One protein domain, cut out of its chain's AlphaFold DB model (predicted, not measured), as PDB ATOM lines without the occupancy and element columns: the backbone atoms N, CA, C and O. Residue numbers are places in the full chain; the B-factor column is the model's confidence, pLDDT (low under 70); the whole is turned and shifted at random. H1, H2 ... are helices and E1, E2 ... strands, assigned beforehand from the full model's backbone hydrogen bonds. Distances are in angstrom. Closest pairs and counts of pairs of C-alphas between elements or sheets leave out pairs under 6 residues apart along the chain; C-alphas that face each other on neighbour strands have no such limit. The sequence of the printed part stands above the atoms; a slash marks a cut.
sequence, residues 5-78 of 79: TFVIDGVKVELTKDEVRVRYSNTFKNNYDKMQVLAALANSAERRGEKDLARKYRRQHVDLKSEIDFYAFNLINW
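Overview. This is residues 5 to 78 of the 79 residues of an uncharacterized protein of Methanobrevibacter sp (UniProt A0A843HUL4). A small antiparallel meander sheet, each strand pairing with the one before, sits loosely beside a long helical hairpin, with H1 between the sheet and H2. The far end of H2 and the tail, residues 69 to 78, stick out. The 74 printed residues include, in order, E1, E2, E3, H1 and H2, class mixed; the sheet's order is E1 - E2 - E3. The whole is loose, radius of gyration of the C-alphas 14.3 A, and flat, spanning 50 by 27 by 13 A.

Arrangement. E2, residues 11 to 15, is antiparallel to E1, residues 5 to 8 (N 6 and O 13, 2.9 A), and to E3, residues 20 to 24 (N 14 and O 21, 2.8 A). H1, residues 31 to 47, only grazes the sheet with residues 33 to 37. H2, residues 51 to 76, touches H1, opposite ways at a shallow tilt of 20 degrees; the closest C-alphas, of Ala 42 and Ala 54, are 4.2 A apart. In both helices every O i to N i+4 pair is within hydrogen-bond range.

Along the chain. E1 begins at C-alpha 5 (-40.548, -11.506, 15.823). H1 measures 24.8 A; H2 measures 37.4 A, ending at C-alpha 76 (-16.316, 20.299, 10.695).

Size, cuts and confidence. The farthest C-alphas, of Lys 17 and Trp 78, are 50.2 A apart. The printed part has no cut and no long link; pLDDT is under 70 in 37 residues.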
ATOM      1  N   THR A   5     -40.877 -12.849  16.287       62.00
ATOM      2  CA  THR A   5     -40.548 -11.506  15.823       62.00
ATOM      3  C   THR A   5     -40.265 -10.626  17.023       62.00
ATOM      4  O   THR A   5     -41.076 -10.567  17.946       62.00
ATOM      5  N   PHE A   6     -39.141  -9.923  16.988       57.44
ATOM      6  CA  PHE A   6     -38.751  -8.944  17.992       57.44
ATOM      7  C   PHE A   6     -38.527  -7.601  17.311       57.44
ATOM      8  O   PHE A   6     -38.003  -7.545  16.197       57.44
ATOM      9  N   VAL A   7     -38.932  -6.529  17.982       50.72
ATOM     10  CA  VAL A   7     -38.582  -5.166  17.592       50.72
ATOM     11  C   VAL A   7     -37.659  -4.627  18.670       50.72
ATOM     12  O   VAL A   7     -38.051  -4.561  19.832       50.72
ATOM     13  N   ILE A   8     -36.430  -4.303  18.288       51.53
ATOM     14  CA  ILE A   8     -35.425  -3.699  19.165       51.53
ATOM     15  C   ILE A   8     -35.042  -2.389  18.490       51.53
ATOM     16  O   ILE A   8     -34.542  -2.436  17.373       51.53
ATOM     17  N   ASP A   9     -35.368  -1.249  19.098       47.25
ATOM     18  CA  ASP A   9     -35.024   0.099  18.611       47.25
ATOM     19  C   ASP A   9     -35.280   0.327  17.107       47.25
ATOM     20  O   ASP A   9     -34.425   0.773  16.350       47.25
ATOM     21  N   GLY A  10     -36.482  -0.029  16.636       51.78
ATOM     22  CA  GLY A  10     -36.886   0.151  15.232       51.78
ATOM     23  C   GLY A  10     -36.353  -0.912  14.261       51.78
ATOM     24  O   GLY A  10     -36.685  -0.888  13.070       51.78
ATOM     25  N   VAL A  11     -35.589  -1.884  14.756       48.94
ATOM     26  CA  VAL A  11     -35.068  -3.023  13.994       48.94
ATOM     27  C   VAL A  11     -35.978  -4.221  14.176       48.94
ATOM     28  O   VAL A  11     -36.204  -4.673  15.300       48.94
ATOM     29  N   LYS A  12     -36.480  -4.774  13.069       63.09
ATOM     30  CA  LYS A  12     -37.300  -5.984  13.107       63.09
ATOM     31  C   LYS A  12     -36.407  -7.207  12.929       63.09
ATOM     32  O   LYS A  12     -35.843  -7.436  11.858       63.09
ATOM     33  N   VAL A  13     -36.296  -8.006  13.982       58.12
ATOM     34  CA  VAL A  13     -35.564  -9.272  13.976       58.12
ATOM     35  C   VAL A  13     -36.572 -10.410  13.928       58.12
ATOM     36  O   VAL A  13     -37.381 -10.585  14.838       58.12
ATOM     37  N   GLU A  14     -36.528 -11.186  12.854       70.38
ATOM     38  CA  GLU A  14     -37.342 -12.380  12.669       70.38
ATOM     39  C   GLU A  14     -36.461 -13.609  12.896       70.38
ATOM     40  O   GLU A  14     -35.544 -13.902  12.127       70.38
ATOM     41  N   LEU A  15     -36.734 -14.324  13.984       52.25
ATOM     42  CA  LEU A  15     -36.090 -15.587  14.312       52.25
ATOM     43  C   LEU A  15     -36.983 -16.747  13.890       52.25
ATOM     44  O   LEU A  15     -38.126 -16.882  14.339       52.25
ATOM     45  N   THR A  16     -36.427 -17.617  13.061       70.50
ATOM     46  CA  THR A  16     -36.970 -18.945  12.779       70.50
ATOM     47  C   THR A  16     -36.063 -20.006  13.402       70.50
ATOM     48  O   THR A  16     -35.018 -19.681  13.965       70.50
ATOM     49  N   LYS A  17     -36.469 -21.280  13.346       63.06
ATOM     50  CA  LYS A  17     -35.684 -22.388  13.916       63.06
ATOM     51  C   LYS A  17     -34.320 -22.559  13.225       63.06
ATOM     52  O   LYS A  17     -33.378 -22.987  13.878       63.06
ATOM     53  N   ASP A  18     -34.235 -22.173  11.953       63.34
ATOM     54  CA  ASP A  18     -33.103 -22.491  11.076       63.34
ATOM     55  C   ASP A  18     -32.349 -21.230  10.600       63.34
ATOM     56  O   ASP A  18     -31.282 -21.322  10.003       63.34
ATOM     57  N   GLU A  19     -32.892 -20.036  10.864       51.91
ATOM     58  CA  GLU A  19     -32.407 -18.778  10.293       51.91
ATOM     59  C   GLU A  19     -32.775 -17.561  11.163       51.91
ATOM     60  O   GLU A  19     -33.899 -17.451  11.669       51.91
ATOM     61  N   VAL A  20     -31.847 -16.599  11.259       54.72
ATOM     62  CA  VAL A  20     -32.086 -15.248  11.796       54.72
ATOM     63  C   VAL A  20     -32.134 -14.247  10.640       54.72
ATOM     64  O   VAL A  20     -31.107 -13.959  10.026       54.72
ATOM     65  N   ARG A  21     -33.311 -13.667  10.371       54.59
ATOM     66  CA  ARG A  21     -33.473 -12.549   9.430       54.59
ATOM     67  C   ARG A  21     -33.518 -11.232  10.179       54.59
ATOM     68  O   ARG A  21     -34.447 -10.964  10.938       54.59
ATOM     69  N   VAL A  22     -32.544 -10.371   9.910       52.16
ATOM     70  CA  VAL A  22     -32.568  -8.976  10.357       52.16
ATOM     71  C   VAL A  22     -33.108  -8.132   9.210       52.16
ATOM     72  O   VAL A  22     -32.445  -7.981   8.183       52.16
ATOM     73  N   ARG A  23     -34.323  -7.598   9.363       54.88
ATOM     74  CA  ARG A  23     -34.864  -6.591   8.448       54.88
ATOM     75  C   ARG A  23     -34.674  -5.222   9.070       54.88
ATOM     76  O   ARG A  23     -35.303  -4.873  10.070       54.88
ATOM     77  N   TYR A  24     -33.807  -4.448   8.436       53.94
ATOM     78  CA  TYR A  24     -33.662  -3.039   8.737       53.94
ATOM     79  C   TYR A  24     -34.935  -2.349   8.241       53.94
ATOM     80  O   TYR A  24     -35.267  -2.450   7.060       53.94
ATOM     81  N   SER A  25     -35.704  -1.720   9.135       46.00
ATOM     82  CA  SER A  25     -36.735  -0.793   8.673       46.00
ATOM     83  C   SER A  25     -36.023   0.345   7.931       46.00
ATOM     84  O   SER A  25     -34.891   0.689   8.276       46.00
ATOM     85  N   ASN A  26     -36.671   0.981   6.954       45.16
ATOM     86  CA  ASN A  26     -36.190   2.234   6.337       45.16
ATOM     87  C   ASN A  26     -36.082   3.404   7.352       45.16
ATOM     88  O   ASN A  26     -36.031   4.570   6.977       45.16
ATOM     89  N   THR A  27     -36.102   3.100   8.650       42.78
ATOM     90  CA  THR A  27     -36.193   3.992   9.794       42.78
ATOM     91  C   THR A  27     -34.966   3.887  10.700       42.78
ATOM     92  O   THR A  27     -35.021   4.359  11.830       42.78
ATOM     93  N   PHE A  28     -33.841   3.326  10.238       46.06
ATOM     94  CA  PHE A  28     -32.554   3.669  10.851       46.06
ATOM     95  C   PHE A  28     -32.286   5.138  10.544       46.06
ATOM     96  O   PHE A  28     -31.706   5.481   9.518       46.06
ATOM     97  N   LYS A  29     -32.783   6.020  11.414       51.91
ATOM     98  CA  LYS A  29     -32.623   7.469  11.273       51.91
ATOM     99  C   LYS A  29     -31.156   7.895  11.385       51.91
ATOM    100  O   LYS A  29     -30.849   9.028  11.032       51.91
ATOM    101  N   ASN A  30     -30.261   7.022  11.865       63.97
ATOM    102  CA  ASN A  30     -28.863   7.351  12.092       63.97
ATOM    103  C   ASN A  30     -27.928   6.123  11.968       63.97
ATOM    104  O   ASN A  30     -28.209   5.049  12.502       63.97
ATOM    105  N   ASN A  31     -26.775   6.304  11.313       68.75
ATOM    106  CA  ASN A  31     -25.671   5.338  11.260       68.75
ATOM    107  C   ASN A  31     -25.179   4.906  12.660       68.75
ATOM    108  O   ASN A  31     -24.690   3.785  12.813       68.75
ATOM    109  N   TYR A  32     -25.373   5.733  13.692       67.50
ATOM    110  CA  TYR A  32     -25.077   5.381  15.085       67.50
ATOM    111  C   TYR A  32     -25.913   4.202  15.611       67.50
ATOM    112  O   TYR A  32     -25.356   3.313  16.258       67.50
ATOM    113  N   ASP A  33     -27.207   4.125  15.290       76.19
ATOM    114  CA  ASP A  33     -28.076   3.029  15.755       76.19
ATOM    115  C   ASP A  33     -27.662   1.702  15.107       76.19
ATOM    116  O   ASP A  33     -27.574   0.651  15.745       76.19
ATOM    117  N   LYS A  34     -27.299   1.758  13.821       76.50
ATOM    118  CA  LYS A  34     -26.761   0.612  13.080       76.50
ATOM    119  C   LYS A  34     -25.421   0.144  13.658       76.50
ATOM    120  O   LYS A  34     -25.190  -1.063  13.748       76.50
ATOM    121  N   MET A  35     -24.566   1.068  14.099       81.94
ATOM    122  CA  MET A  35     -23.304   0.744  14.770       81.94
ATOM    123  C   MET A  35     -23.548   0.003  16.096       81.94
ATOM    124  O   MET A  35     -22.954  -1.051  16.323       81.94
ATOM    125  N   GLN A  36     -24.480   0.472  16.933       82.94
ATOM    126  CA  GLN A  36     -24.816  -0.196  18.199       82.94
ATOM    127  C   GLN A  36     -25.357  -1.618  17.989       82.94
ATOM    128  O   GLN A  36     -24.953  -2.553  18.687       82.94
ATOM    129  N   VAL A  37     -26.206  -1.813  16.977       84.88
ATOM    130  CA  VAL A  37     -26.740  -3.137  16.622       84.88
ATOM    131  C   VAL A  37     -25.625  -4.089  16.182       84.88
ATOM    132  O   VAL A  37     -25.602  -5.241  16.614       84.88
ATOM    133  N   LEU A  38     -24.661  -3.628  15.378       86.06
ATOM    134  CA  LEU A  38     -23.519  -4.448  14.955       86.06
ATOM    135  C   LEU A  38     -22.639  -4.876  16.141       86.06
ATOM    136  O   LEU A  38     -22.204  -6.030  16.190       86.06
ATOM    137  N   ALA A  39     -22.435  -4.000  17.130       86.94
ATOM    138  CA  ALA A  39     -21.730  -4.351  18.364       86.94
ATOM    139  C   ALA A  39     -22.493  -5.409  19.184       86.94
ATOM    140  O   ALA A  39     -21.909  -6.400  19.633       86.94
ATOM    141  N   ALA A  40     -23.810  -5.245  19.336       86.06
ATOM    142  CA  ALA A  40     -24.653  -6.204  20.048       86.06
ATOM    143  C   ALA A  40     -24.682  -7.580  19.356       86.06
ATOM    144  O   ALA A  40     -24.578  -8.616  20.021       86.06
ATOM    145  N   LEU A  41     -24.763  -7.604  18.022       84.81
ATOM    146  CA  LEU A  41     -24.717  -8.828  17.220       84.81
ATOM    147  C   LEU A  41     -23.360  -9.530  17.325       84.81
ATOM    148  O   LEU A  41     -23.327 -10.749  17.491       84.81
ATOM    149  N   ALA A  42     -22.252  -8.784  17.301       88.25
ATOM    150  CA  ALA A  42     -20.916  -9.338  17.501       88.25
ATOM    151  C   ALA A  42     -20.788 -10.039  18.862       88.25
ATOM    152  O   ALA A  42     -20.381 -11.199  18.918       88.25
ATOM    153  N   ASN A  43     -21.210  -9.372  19.938       89.19
ATOM    154  CA  ASN A  43     -21.184  -9.932  21.292       89.19
ATOM    155  C   ASN A  43     -22.092 -11.165  21.418       89.19
ATOM    156  O   ASN A  43     -21.751 -12.143  22.082       89.19
ATOM    157  N   SER A  44     -23.257 -11.139  20.769       91.12
ATOM    158  CA  SER A  44     -24.184 -12.271  20.754       91.12
ATOM    159  C   SER A  44     -23.617 -13.480  20.003       91.12
ATOM    160  O   SER A  44     -23.797 -14.611  20.454       91.12
ATOM    161  N   ALA A  45     -22.923 -13.254  18.885       89.00
ATOM    162  CA  ALA A  45     -22.250 -14.303  18.125       89.00
ATOM    163  C   ALA A  45     -21.063 -14.896  18.908       89.00
ATOM    164  O   ALA A  45     -20.902 -16.113  18.938       89.00
ATOM    165  N   GLU A  46     -20.293 -14.079  19.639       92.31
ATOM    166  CA  GLU A  46     -19.226 -14.590  20.519       92.31
ATOM    167  C   GLU A  46     -19.755 -15.496  21.623       92.31
ATOM    168  O   GLU A  46     -19.214 -16.580  21.835       92.31
ATOM    169  N   ARG A  47     -20.838 -15.087  22.293       93.25
ATOM    170  CA  ARG A  47     -21.475 -15.902  23.341       93.25
ATOM    171  C   ARG A  47     -21.997 -17.236  22.810       93.25
ATOM    172  O   ARG A  47     -22.091 -18.190  23.572       93.25
ATOM    173  N   ARG A  48     -22.324 -17.304  21.518       92.69
ATOM    174  CA  ARG A  48     -22.749 -18.527  20.822       92.69
ATOM    175  C   ARG A  48     -21.585 -19.358  20.271       92.69
ATOM    176  O   ARG A  48     -21.821 -20.421  19.713       92.69
ATOM    177  N   GLY A  49     -20.340 -18.902  20.421       94.62
ATOM    178  CA  GLY A  49     -19.162 -19.568  19.859       94.62
ATOM    179  C   GLY A  49     -18.987 -19.363  18.348       94.62
ATOM    180  O   GLY A  49     -18.076 -19.934  17.751       94.62
ATOM    181  N   GLU A  50     -19.805 -18.514  17.724       95.00
ATOM    182  CA  GLU A  50     -19.797 -18.226  16.287       95.00
ATOM    183  C   GLU A  50     -18.712 -17.186  15.949       95.00
ATOM    184  O   GLU A  50     -18.988 -16.038  15.592       95.00
ATOM    185  N   LYS A  51     -17.440 -17.581  16.092       92.12
ATOM    186  CA  LYS A  51     -16.278 -16.676  15.993       92.12
ATOM    187  C   LYS A  51     -16.185 -15.932  14.657       92.12
ATOM    188  O   LYS A  51     -15.885 -14.737  14.653       92.12
ATOM    189  N   ASP A  52     -16.464 -16.601  13.540       93.25
ATOM    190  CA  ASP A  52     -16.403 -15.977  12.211       93.25
ATOM    191  C   ASP A  52     -17.520 -14.954  12.009       93.25
ATOM    192  O   ASP A  52     -17.293 -13.872  11.459       93.25
ATOM    193  N   LEU A  53     -18.716 -15.251  12.524       87.94
ATOM    194  CA  LEU A  53     -19.845 -14.336  12.453       87.94
ATOM    195  C   LEU A  53     -19.622 -13.113  13.354       87.94
ATOM    196  O   LEU A  53     -19.829 -11.977  12.925       87.94
ATOM    197  N   ALA A  54     -19.094 -13.327  14.560       89.38
ATOM    198  CA  ALA A  54     -18.699 -12.249  15.456       89.38
ATOM    199  C   ALA A  54     -17.634 -11.339  14.825       89.38
ATOM    200  O   ALA A  54     -17.745 -10.113  14.891       89.38
ATOM    201  N   ARG A  55     -16.625 -11.923  14.166       94.31
ATOM    202  CA  ARG A  55     -15.588 -11.176  13.441       94.31
ATOM    203  C   ARG A  55     -16.185 -10.361  12.294       94.31
ATOM    204  O   ARG A  55     -15.804  -9.204  12.118       94.31
ATOM    205  N   LYS A  56     -17.127 -10.935  11.543       92.38
ATOM    206  CA  LYS A  56     -17.830 -10.237  10.459       92.38
ATOM    207  C   LYS A  56     -18.579  -9.010  10.979       92.38
ATOM    208  O   LYS A  56     -18.400  -7.927  10.429       92.38
ATOM    209  N   TYR A  57     -19.354  -9.154  12.055       88.50
ATOM    210  CA  TYR A  57     -20.093  -8.034  12.643       88.50
ATOM    211  C   TYR A  57     -19.177  -6.951  13.215       88.50
ATOM    212  O   TYR A  57     -19.439  -5.767  13.013       88.50
ATOM    213  N   ARG A  58     -18.056  -7.326  13.845       91.44
ATOM    214  CA  ARG A  58     -17.057  -6.346  14.296       91.44
ATOM    215  C   ARG A  58     -16.420  -5.574  13.150       91.44
ATOM    216  O   ARG A  58     -16.225  -4.374  13.284       91.44
ATOM    217  N   ARG A  59     -16.095  -6.237  12.036       92.62
ATOM    218  CA  ARG A  59     -15.532  -5.545  10.866       92.62
ATOM    219  C   ARG A  59     -16.523  -4.516  10.328       92.62
ATOM    220  O   ARG A  59     -16.174  -3.355  10.208       92.62
ATOM    221  N   GLN A  60     -17.781  -4.920  10.155       86.25
ATOM    222  CA  GLN A  60     -18.845  -4.009   9.726       86.25
ATOM    223  C   GLN A  60     -19.055  -2.838  10.698       86.25
ATOM    224  O   GLN A  60     -19.334  -1.729  10.257       86.25
ATOM    225  N   HIS A  61     -18.916  -3.066  12.008       86.88
ATOM    226  CA  HIS A  61     -18.957  -1.999  13.008       86.88
ATOM    227  C   HIS A  61     -17.816  -0.992  12.812       86.88
ATOM    228  O   HIS A  61     -18.049   0.212  12.863       86.88
ATOM    229  N   VAL A  62     -16.585  -1.474  12.614       87.75
ATOM    230  CA  VAL A  62     -15.409  -0.616  12.405       87.75
ATOM    231  C   VAL A  62     -15.544   0.187  11.116       87.75
ATOM    232  O   VAL A  62     -15.375   1.400  11.165       87.75
ATOM    233  N   ASP A  63     -15.915  -0.456  10.009       84.94
ATOM    234  CA  ASP A  63     -16.075   0.209   8.710       84.94
ATOM    235  C   ASP A  63     -17.110   1.343   8.802       84.94
ATOM    236  O   ASP A  63     -16.847   2.472   8.390       84.94
ATOM    237  N   LEU A  64     -18.254   1.068   9.438       80.88
ATOM    238  CA  LEU A  64     -19.306   2.062   9.640       80.88
ATOM    239  C   LEU A  64     -18.862   3.199  10.569       80.88
ATOM    240  O   LEU A  64     -19.208   4.353  10.333       80.88
ATOM    241  N   LYS A  65     -18.080   2.902  11.613       79.19
ATOM    242  CA  LYS A  65     -17.513   3.935  12.486       79.19
ATOM    243  C   LYS A  65     -16.560   4.846  11.708       79.19
ATOM    244  O   LYS A  65     -16.658   6.061  11.837       79.19
ATOM    245  N   SER A  66     -15.667   4.279  10.898       75.38
ATOM    246  CA  SER A  66     -14.731   5.047  10.071       75.38
ATOM    247  C   SER A  66     -15.450   5.938   9.062       75.38
ATOM    248  O   SER A  66     -15.036   7.073   8.850       75.38
ATOM    249  N   GLU A  67     -16.546   5.456   8.479       71.75
ATOM    250  CA  GLU A  67     -17.398   6.242   7.588       71.75
ATOM    251  C   GLU A  67     -18.045   7.429   8.323       71.75
ATOM    252  O   GLU A  67     -17.965   8.565   7.852       71.75
ATOM    253  N   ILE A  68     -18.607   7.203   9.518       69.00
ATOM    254  CA  ILE A  68     -19.159   8.275  10.367       69.00
ATOM    255  C   ILE A  68     -18.077   9.302  10.725       69.00
ATOM    256  O   ILE A  68     -18.310  10.499  10.572       69.00
ATOM    257  N   ASP A  69     -16.904   8.850  11.180       65.38
ATOM    258  CA  ASP A  69     -15.796   9.728  11.570       65.38
ATOM    259  C   ASP A  69     -15.310  10.572  10.376       65.38
ATOM    260  O   ASP A  69     -15.073  11.771  10.522       65.38
ATOM    261  N   PHE A  70     -15.205   9.976   9.181       65.00
ATOM    262  CA  PHE A  70     -14.821  10.674   7.950       65.00
ATOM    263  C   PHE A  70     -15.829  11.764   7.576       65.00
ATOM    264  O   PHE A  70     -15.441  12.898   7.286       65.00
ATOM    265  N   TYR A  71     -17.125  11.453   7.597       58.38
ATOM    266  CA  TYR A  71     -18.151  12.450   7.303       58.38
ATOM    267  C   TYR A  71     -18.205  13.548   8.370       58.38
ATOM    268  O   TYR A  71     -18.303  14.719   8.011       58.38
ATOM    269  N   ALA A  72     -18.066  13.206   9.655       58.03
ATOM    270  CA  ALA A  72     -18.018  14.178  10.746       58.03
ATOM    271  C   ALA A  72     -16.813  15.124  10.622       58.03
ATOM    272  O   ALA A  72     -16.968  16.337  10.758       58.03
ATOM    273  N   PHE A  73     -15.630  14.593  10.299       49.84
ATOM    274  CA  PHE A  73     -14.429  15.392  10.059       49.84
ATOM    275  C   PHE A  73     -14.614  16.360   8.885       49.84
ATOM    276  O   PHE A  73     -14.301  17.541   9.011       49.84
ATOM    277  N   ASN A  74     -15.154  15.898   7.756       49.09
ATOM    278  CA  ASN A  74     -15.382  16.770   6.599       49.09
ATOM    279  C   ASN A  74     -16.449  17.841   6.865       49.09
ATOM    280  O   ASN A  74     -16.308  18.956   6.377       49.09
ATOM    281  N   LEU A  75     -17.476  17.536   7.668       42.56
ATOM    282  CA  LEU A  75     -18.491  18.519   8.056       42.56
ATOM    283  C   LEU A  75     -17.901  19.657   8.904       42.56
ATOM    284  O   LEU A  75     -18.311  20.804   8.764       42.56
ATOM    285  N   ILE A  76     -16.955  19.333   9.791       45.41
ATOM    286  CA  ILE A  76     -16.316  20.299  10.695       45.41
ATOM    287  C   ILE A  76     -15.313  21.190   9.946       45.41
ATOM    288  O   ILE A  76     -15.184  22.361  10.283       45.41
ATOM    289  N   ASN A  77     -14.632  20.664   8.924       49.53
ATOM    290  CA  ASN A  77     -13.593  21.384   8.172       49.53
ATOM    291  C   ASN A  77     -14.114  22.168   6.946       49.53
ATOM    292  O   ASN A  77     -13.315  22.614   6.126       49.53
ATOM    293  N   TRP A  78     -15.435  22.303   6.786       39.69
ATOM    294  CA  TRP A  78     -16.088  23.104   5.735       39.69
ATOM    295  C   TRP A  78     -16.755  24.392   6.267       39.69
ATOM    296  O   TRP A  78     -17.535  25.016   5.548       39.69
TER     297      TRP A  78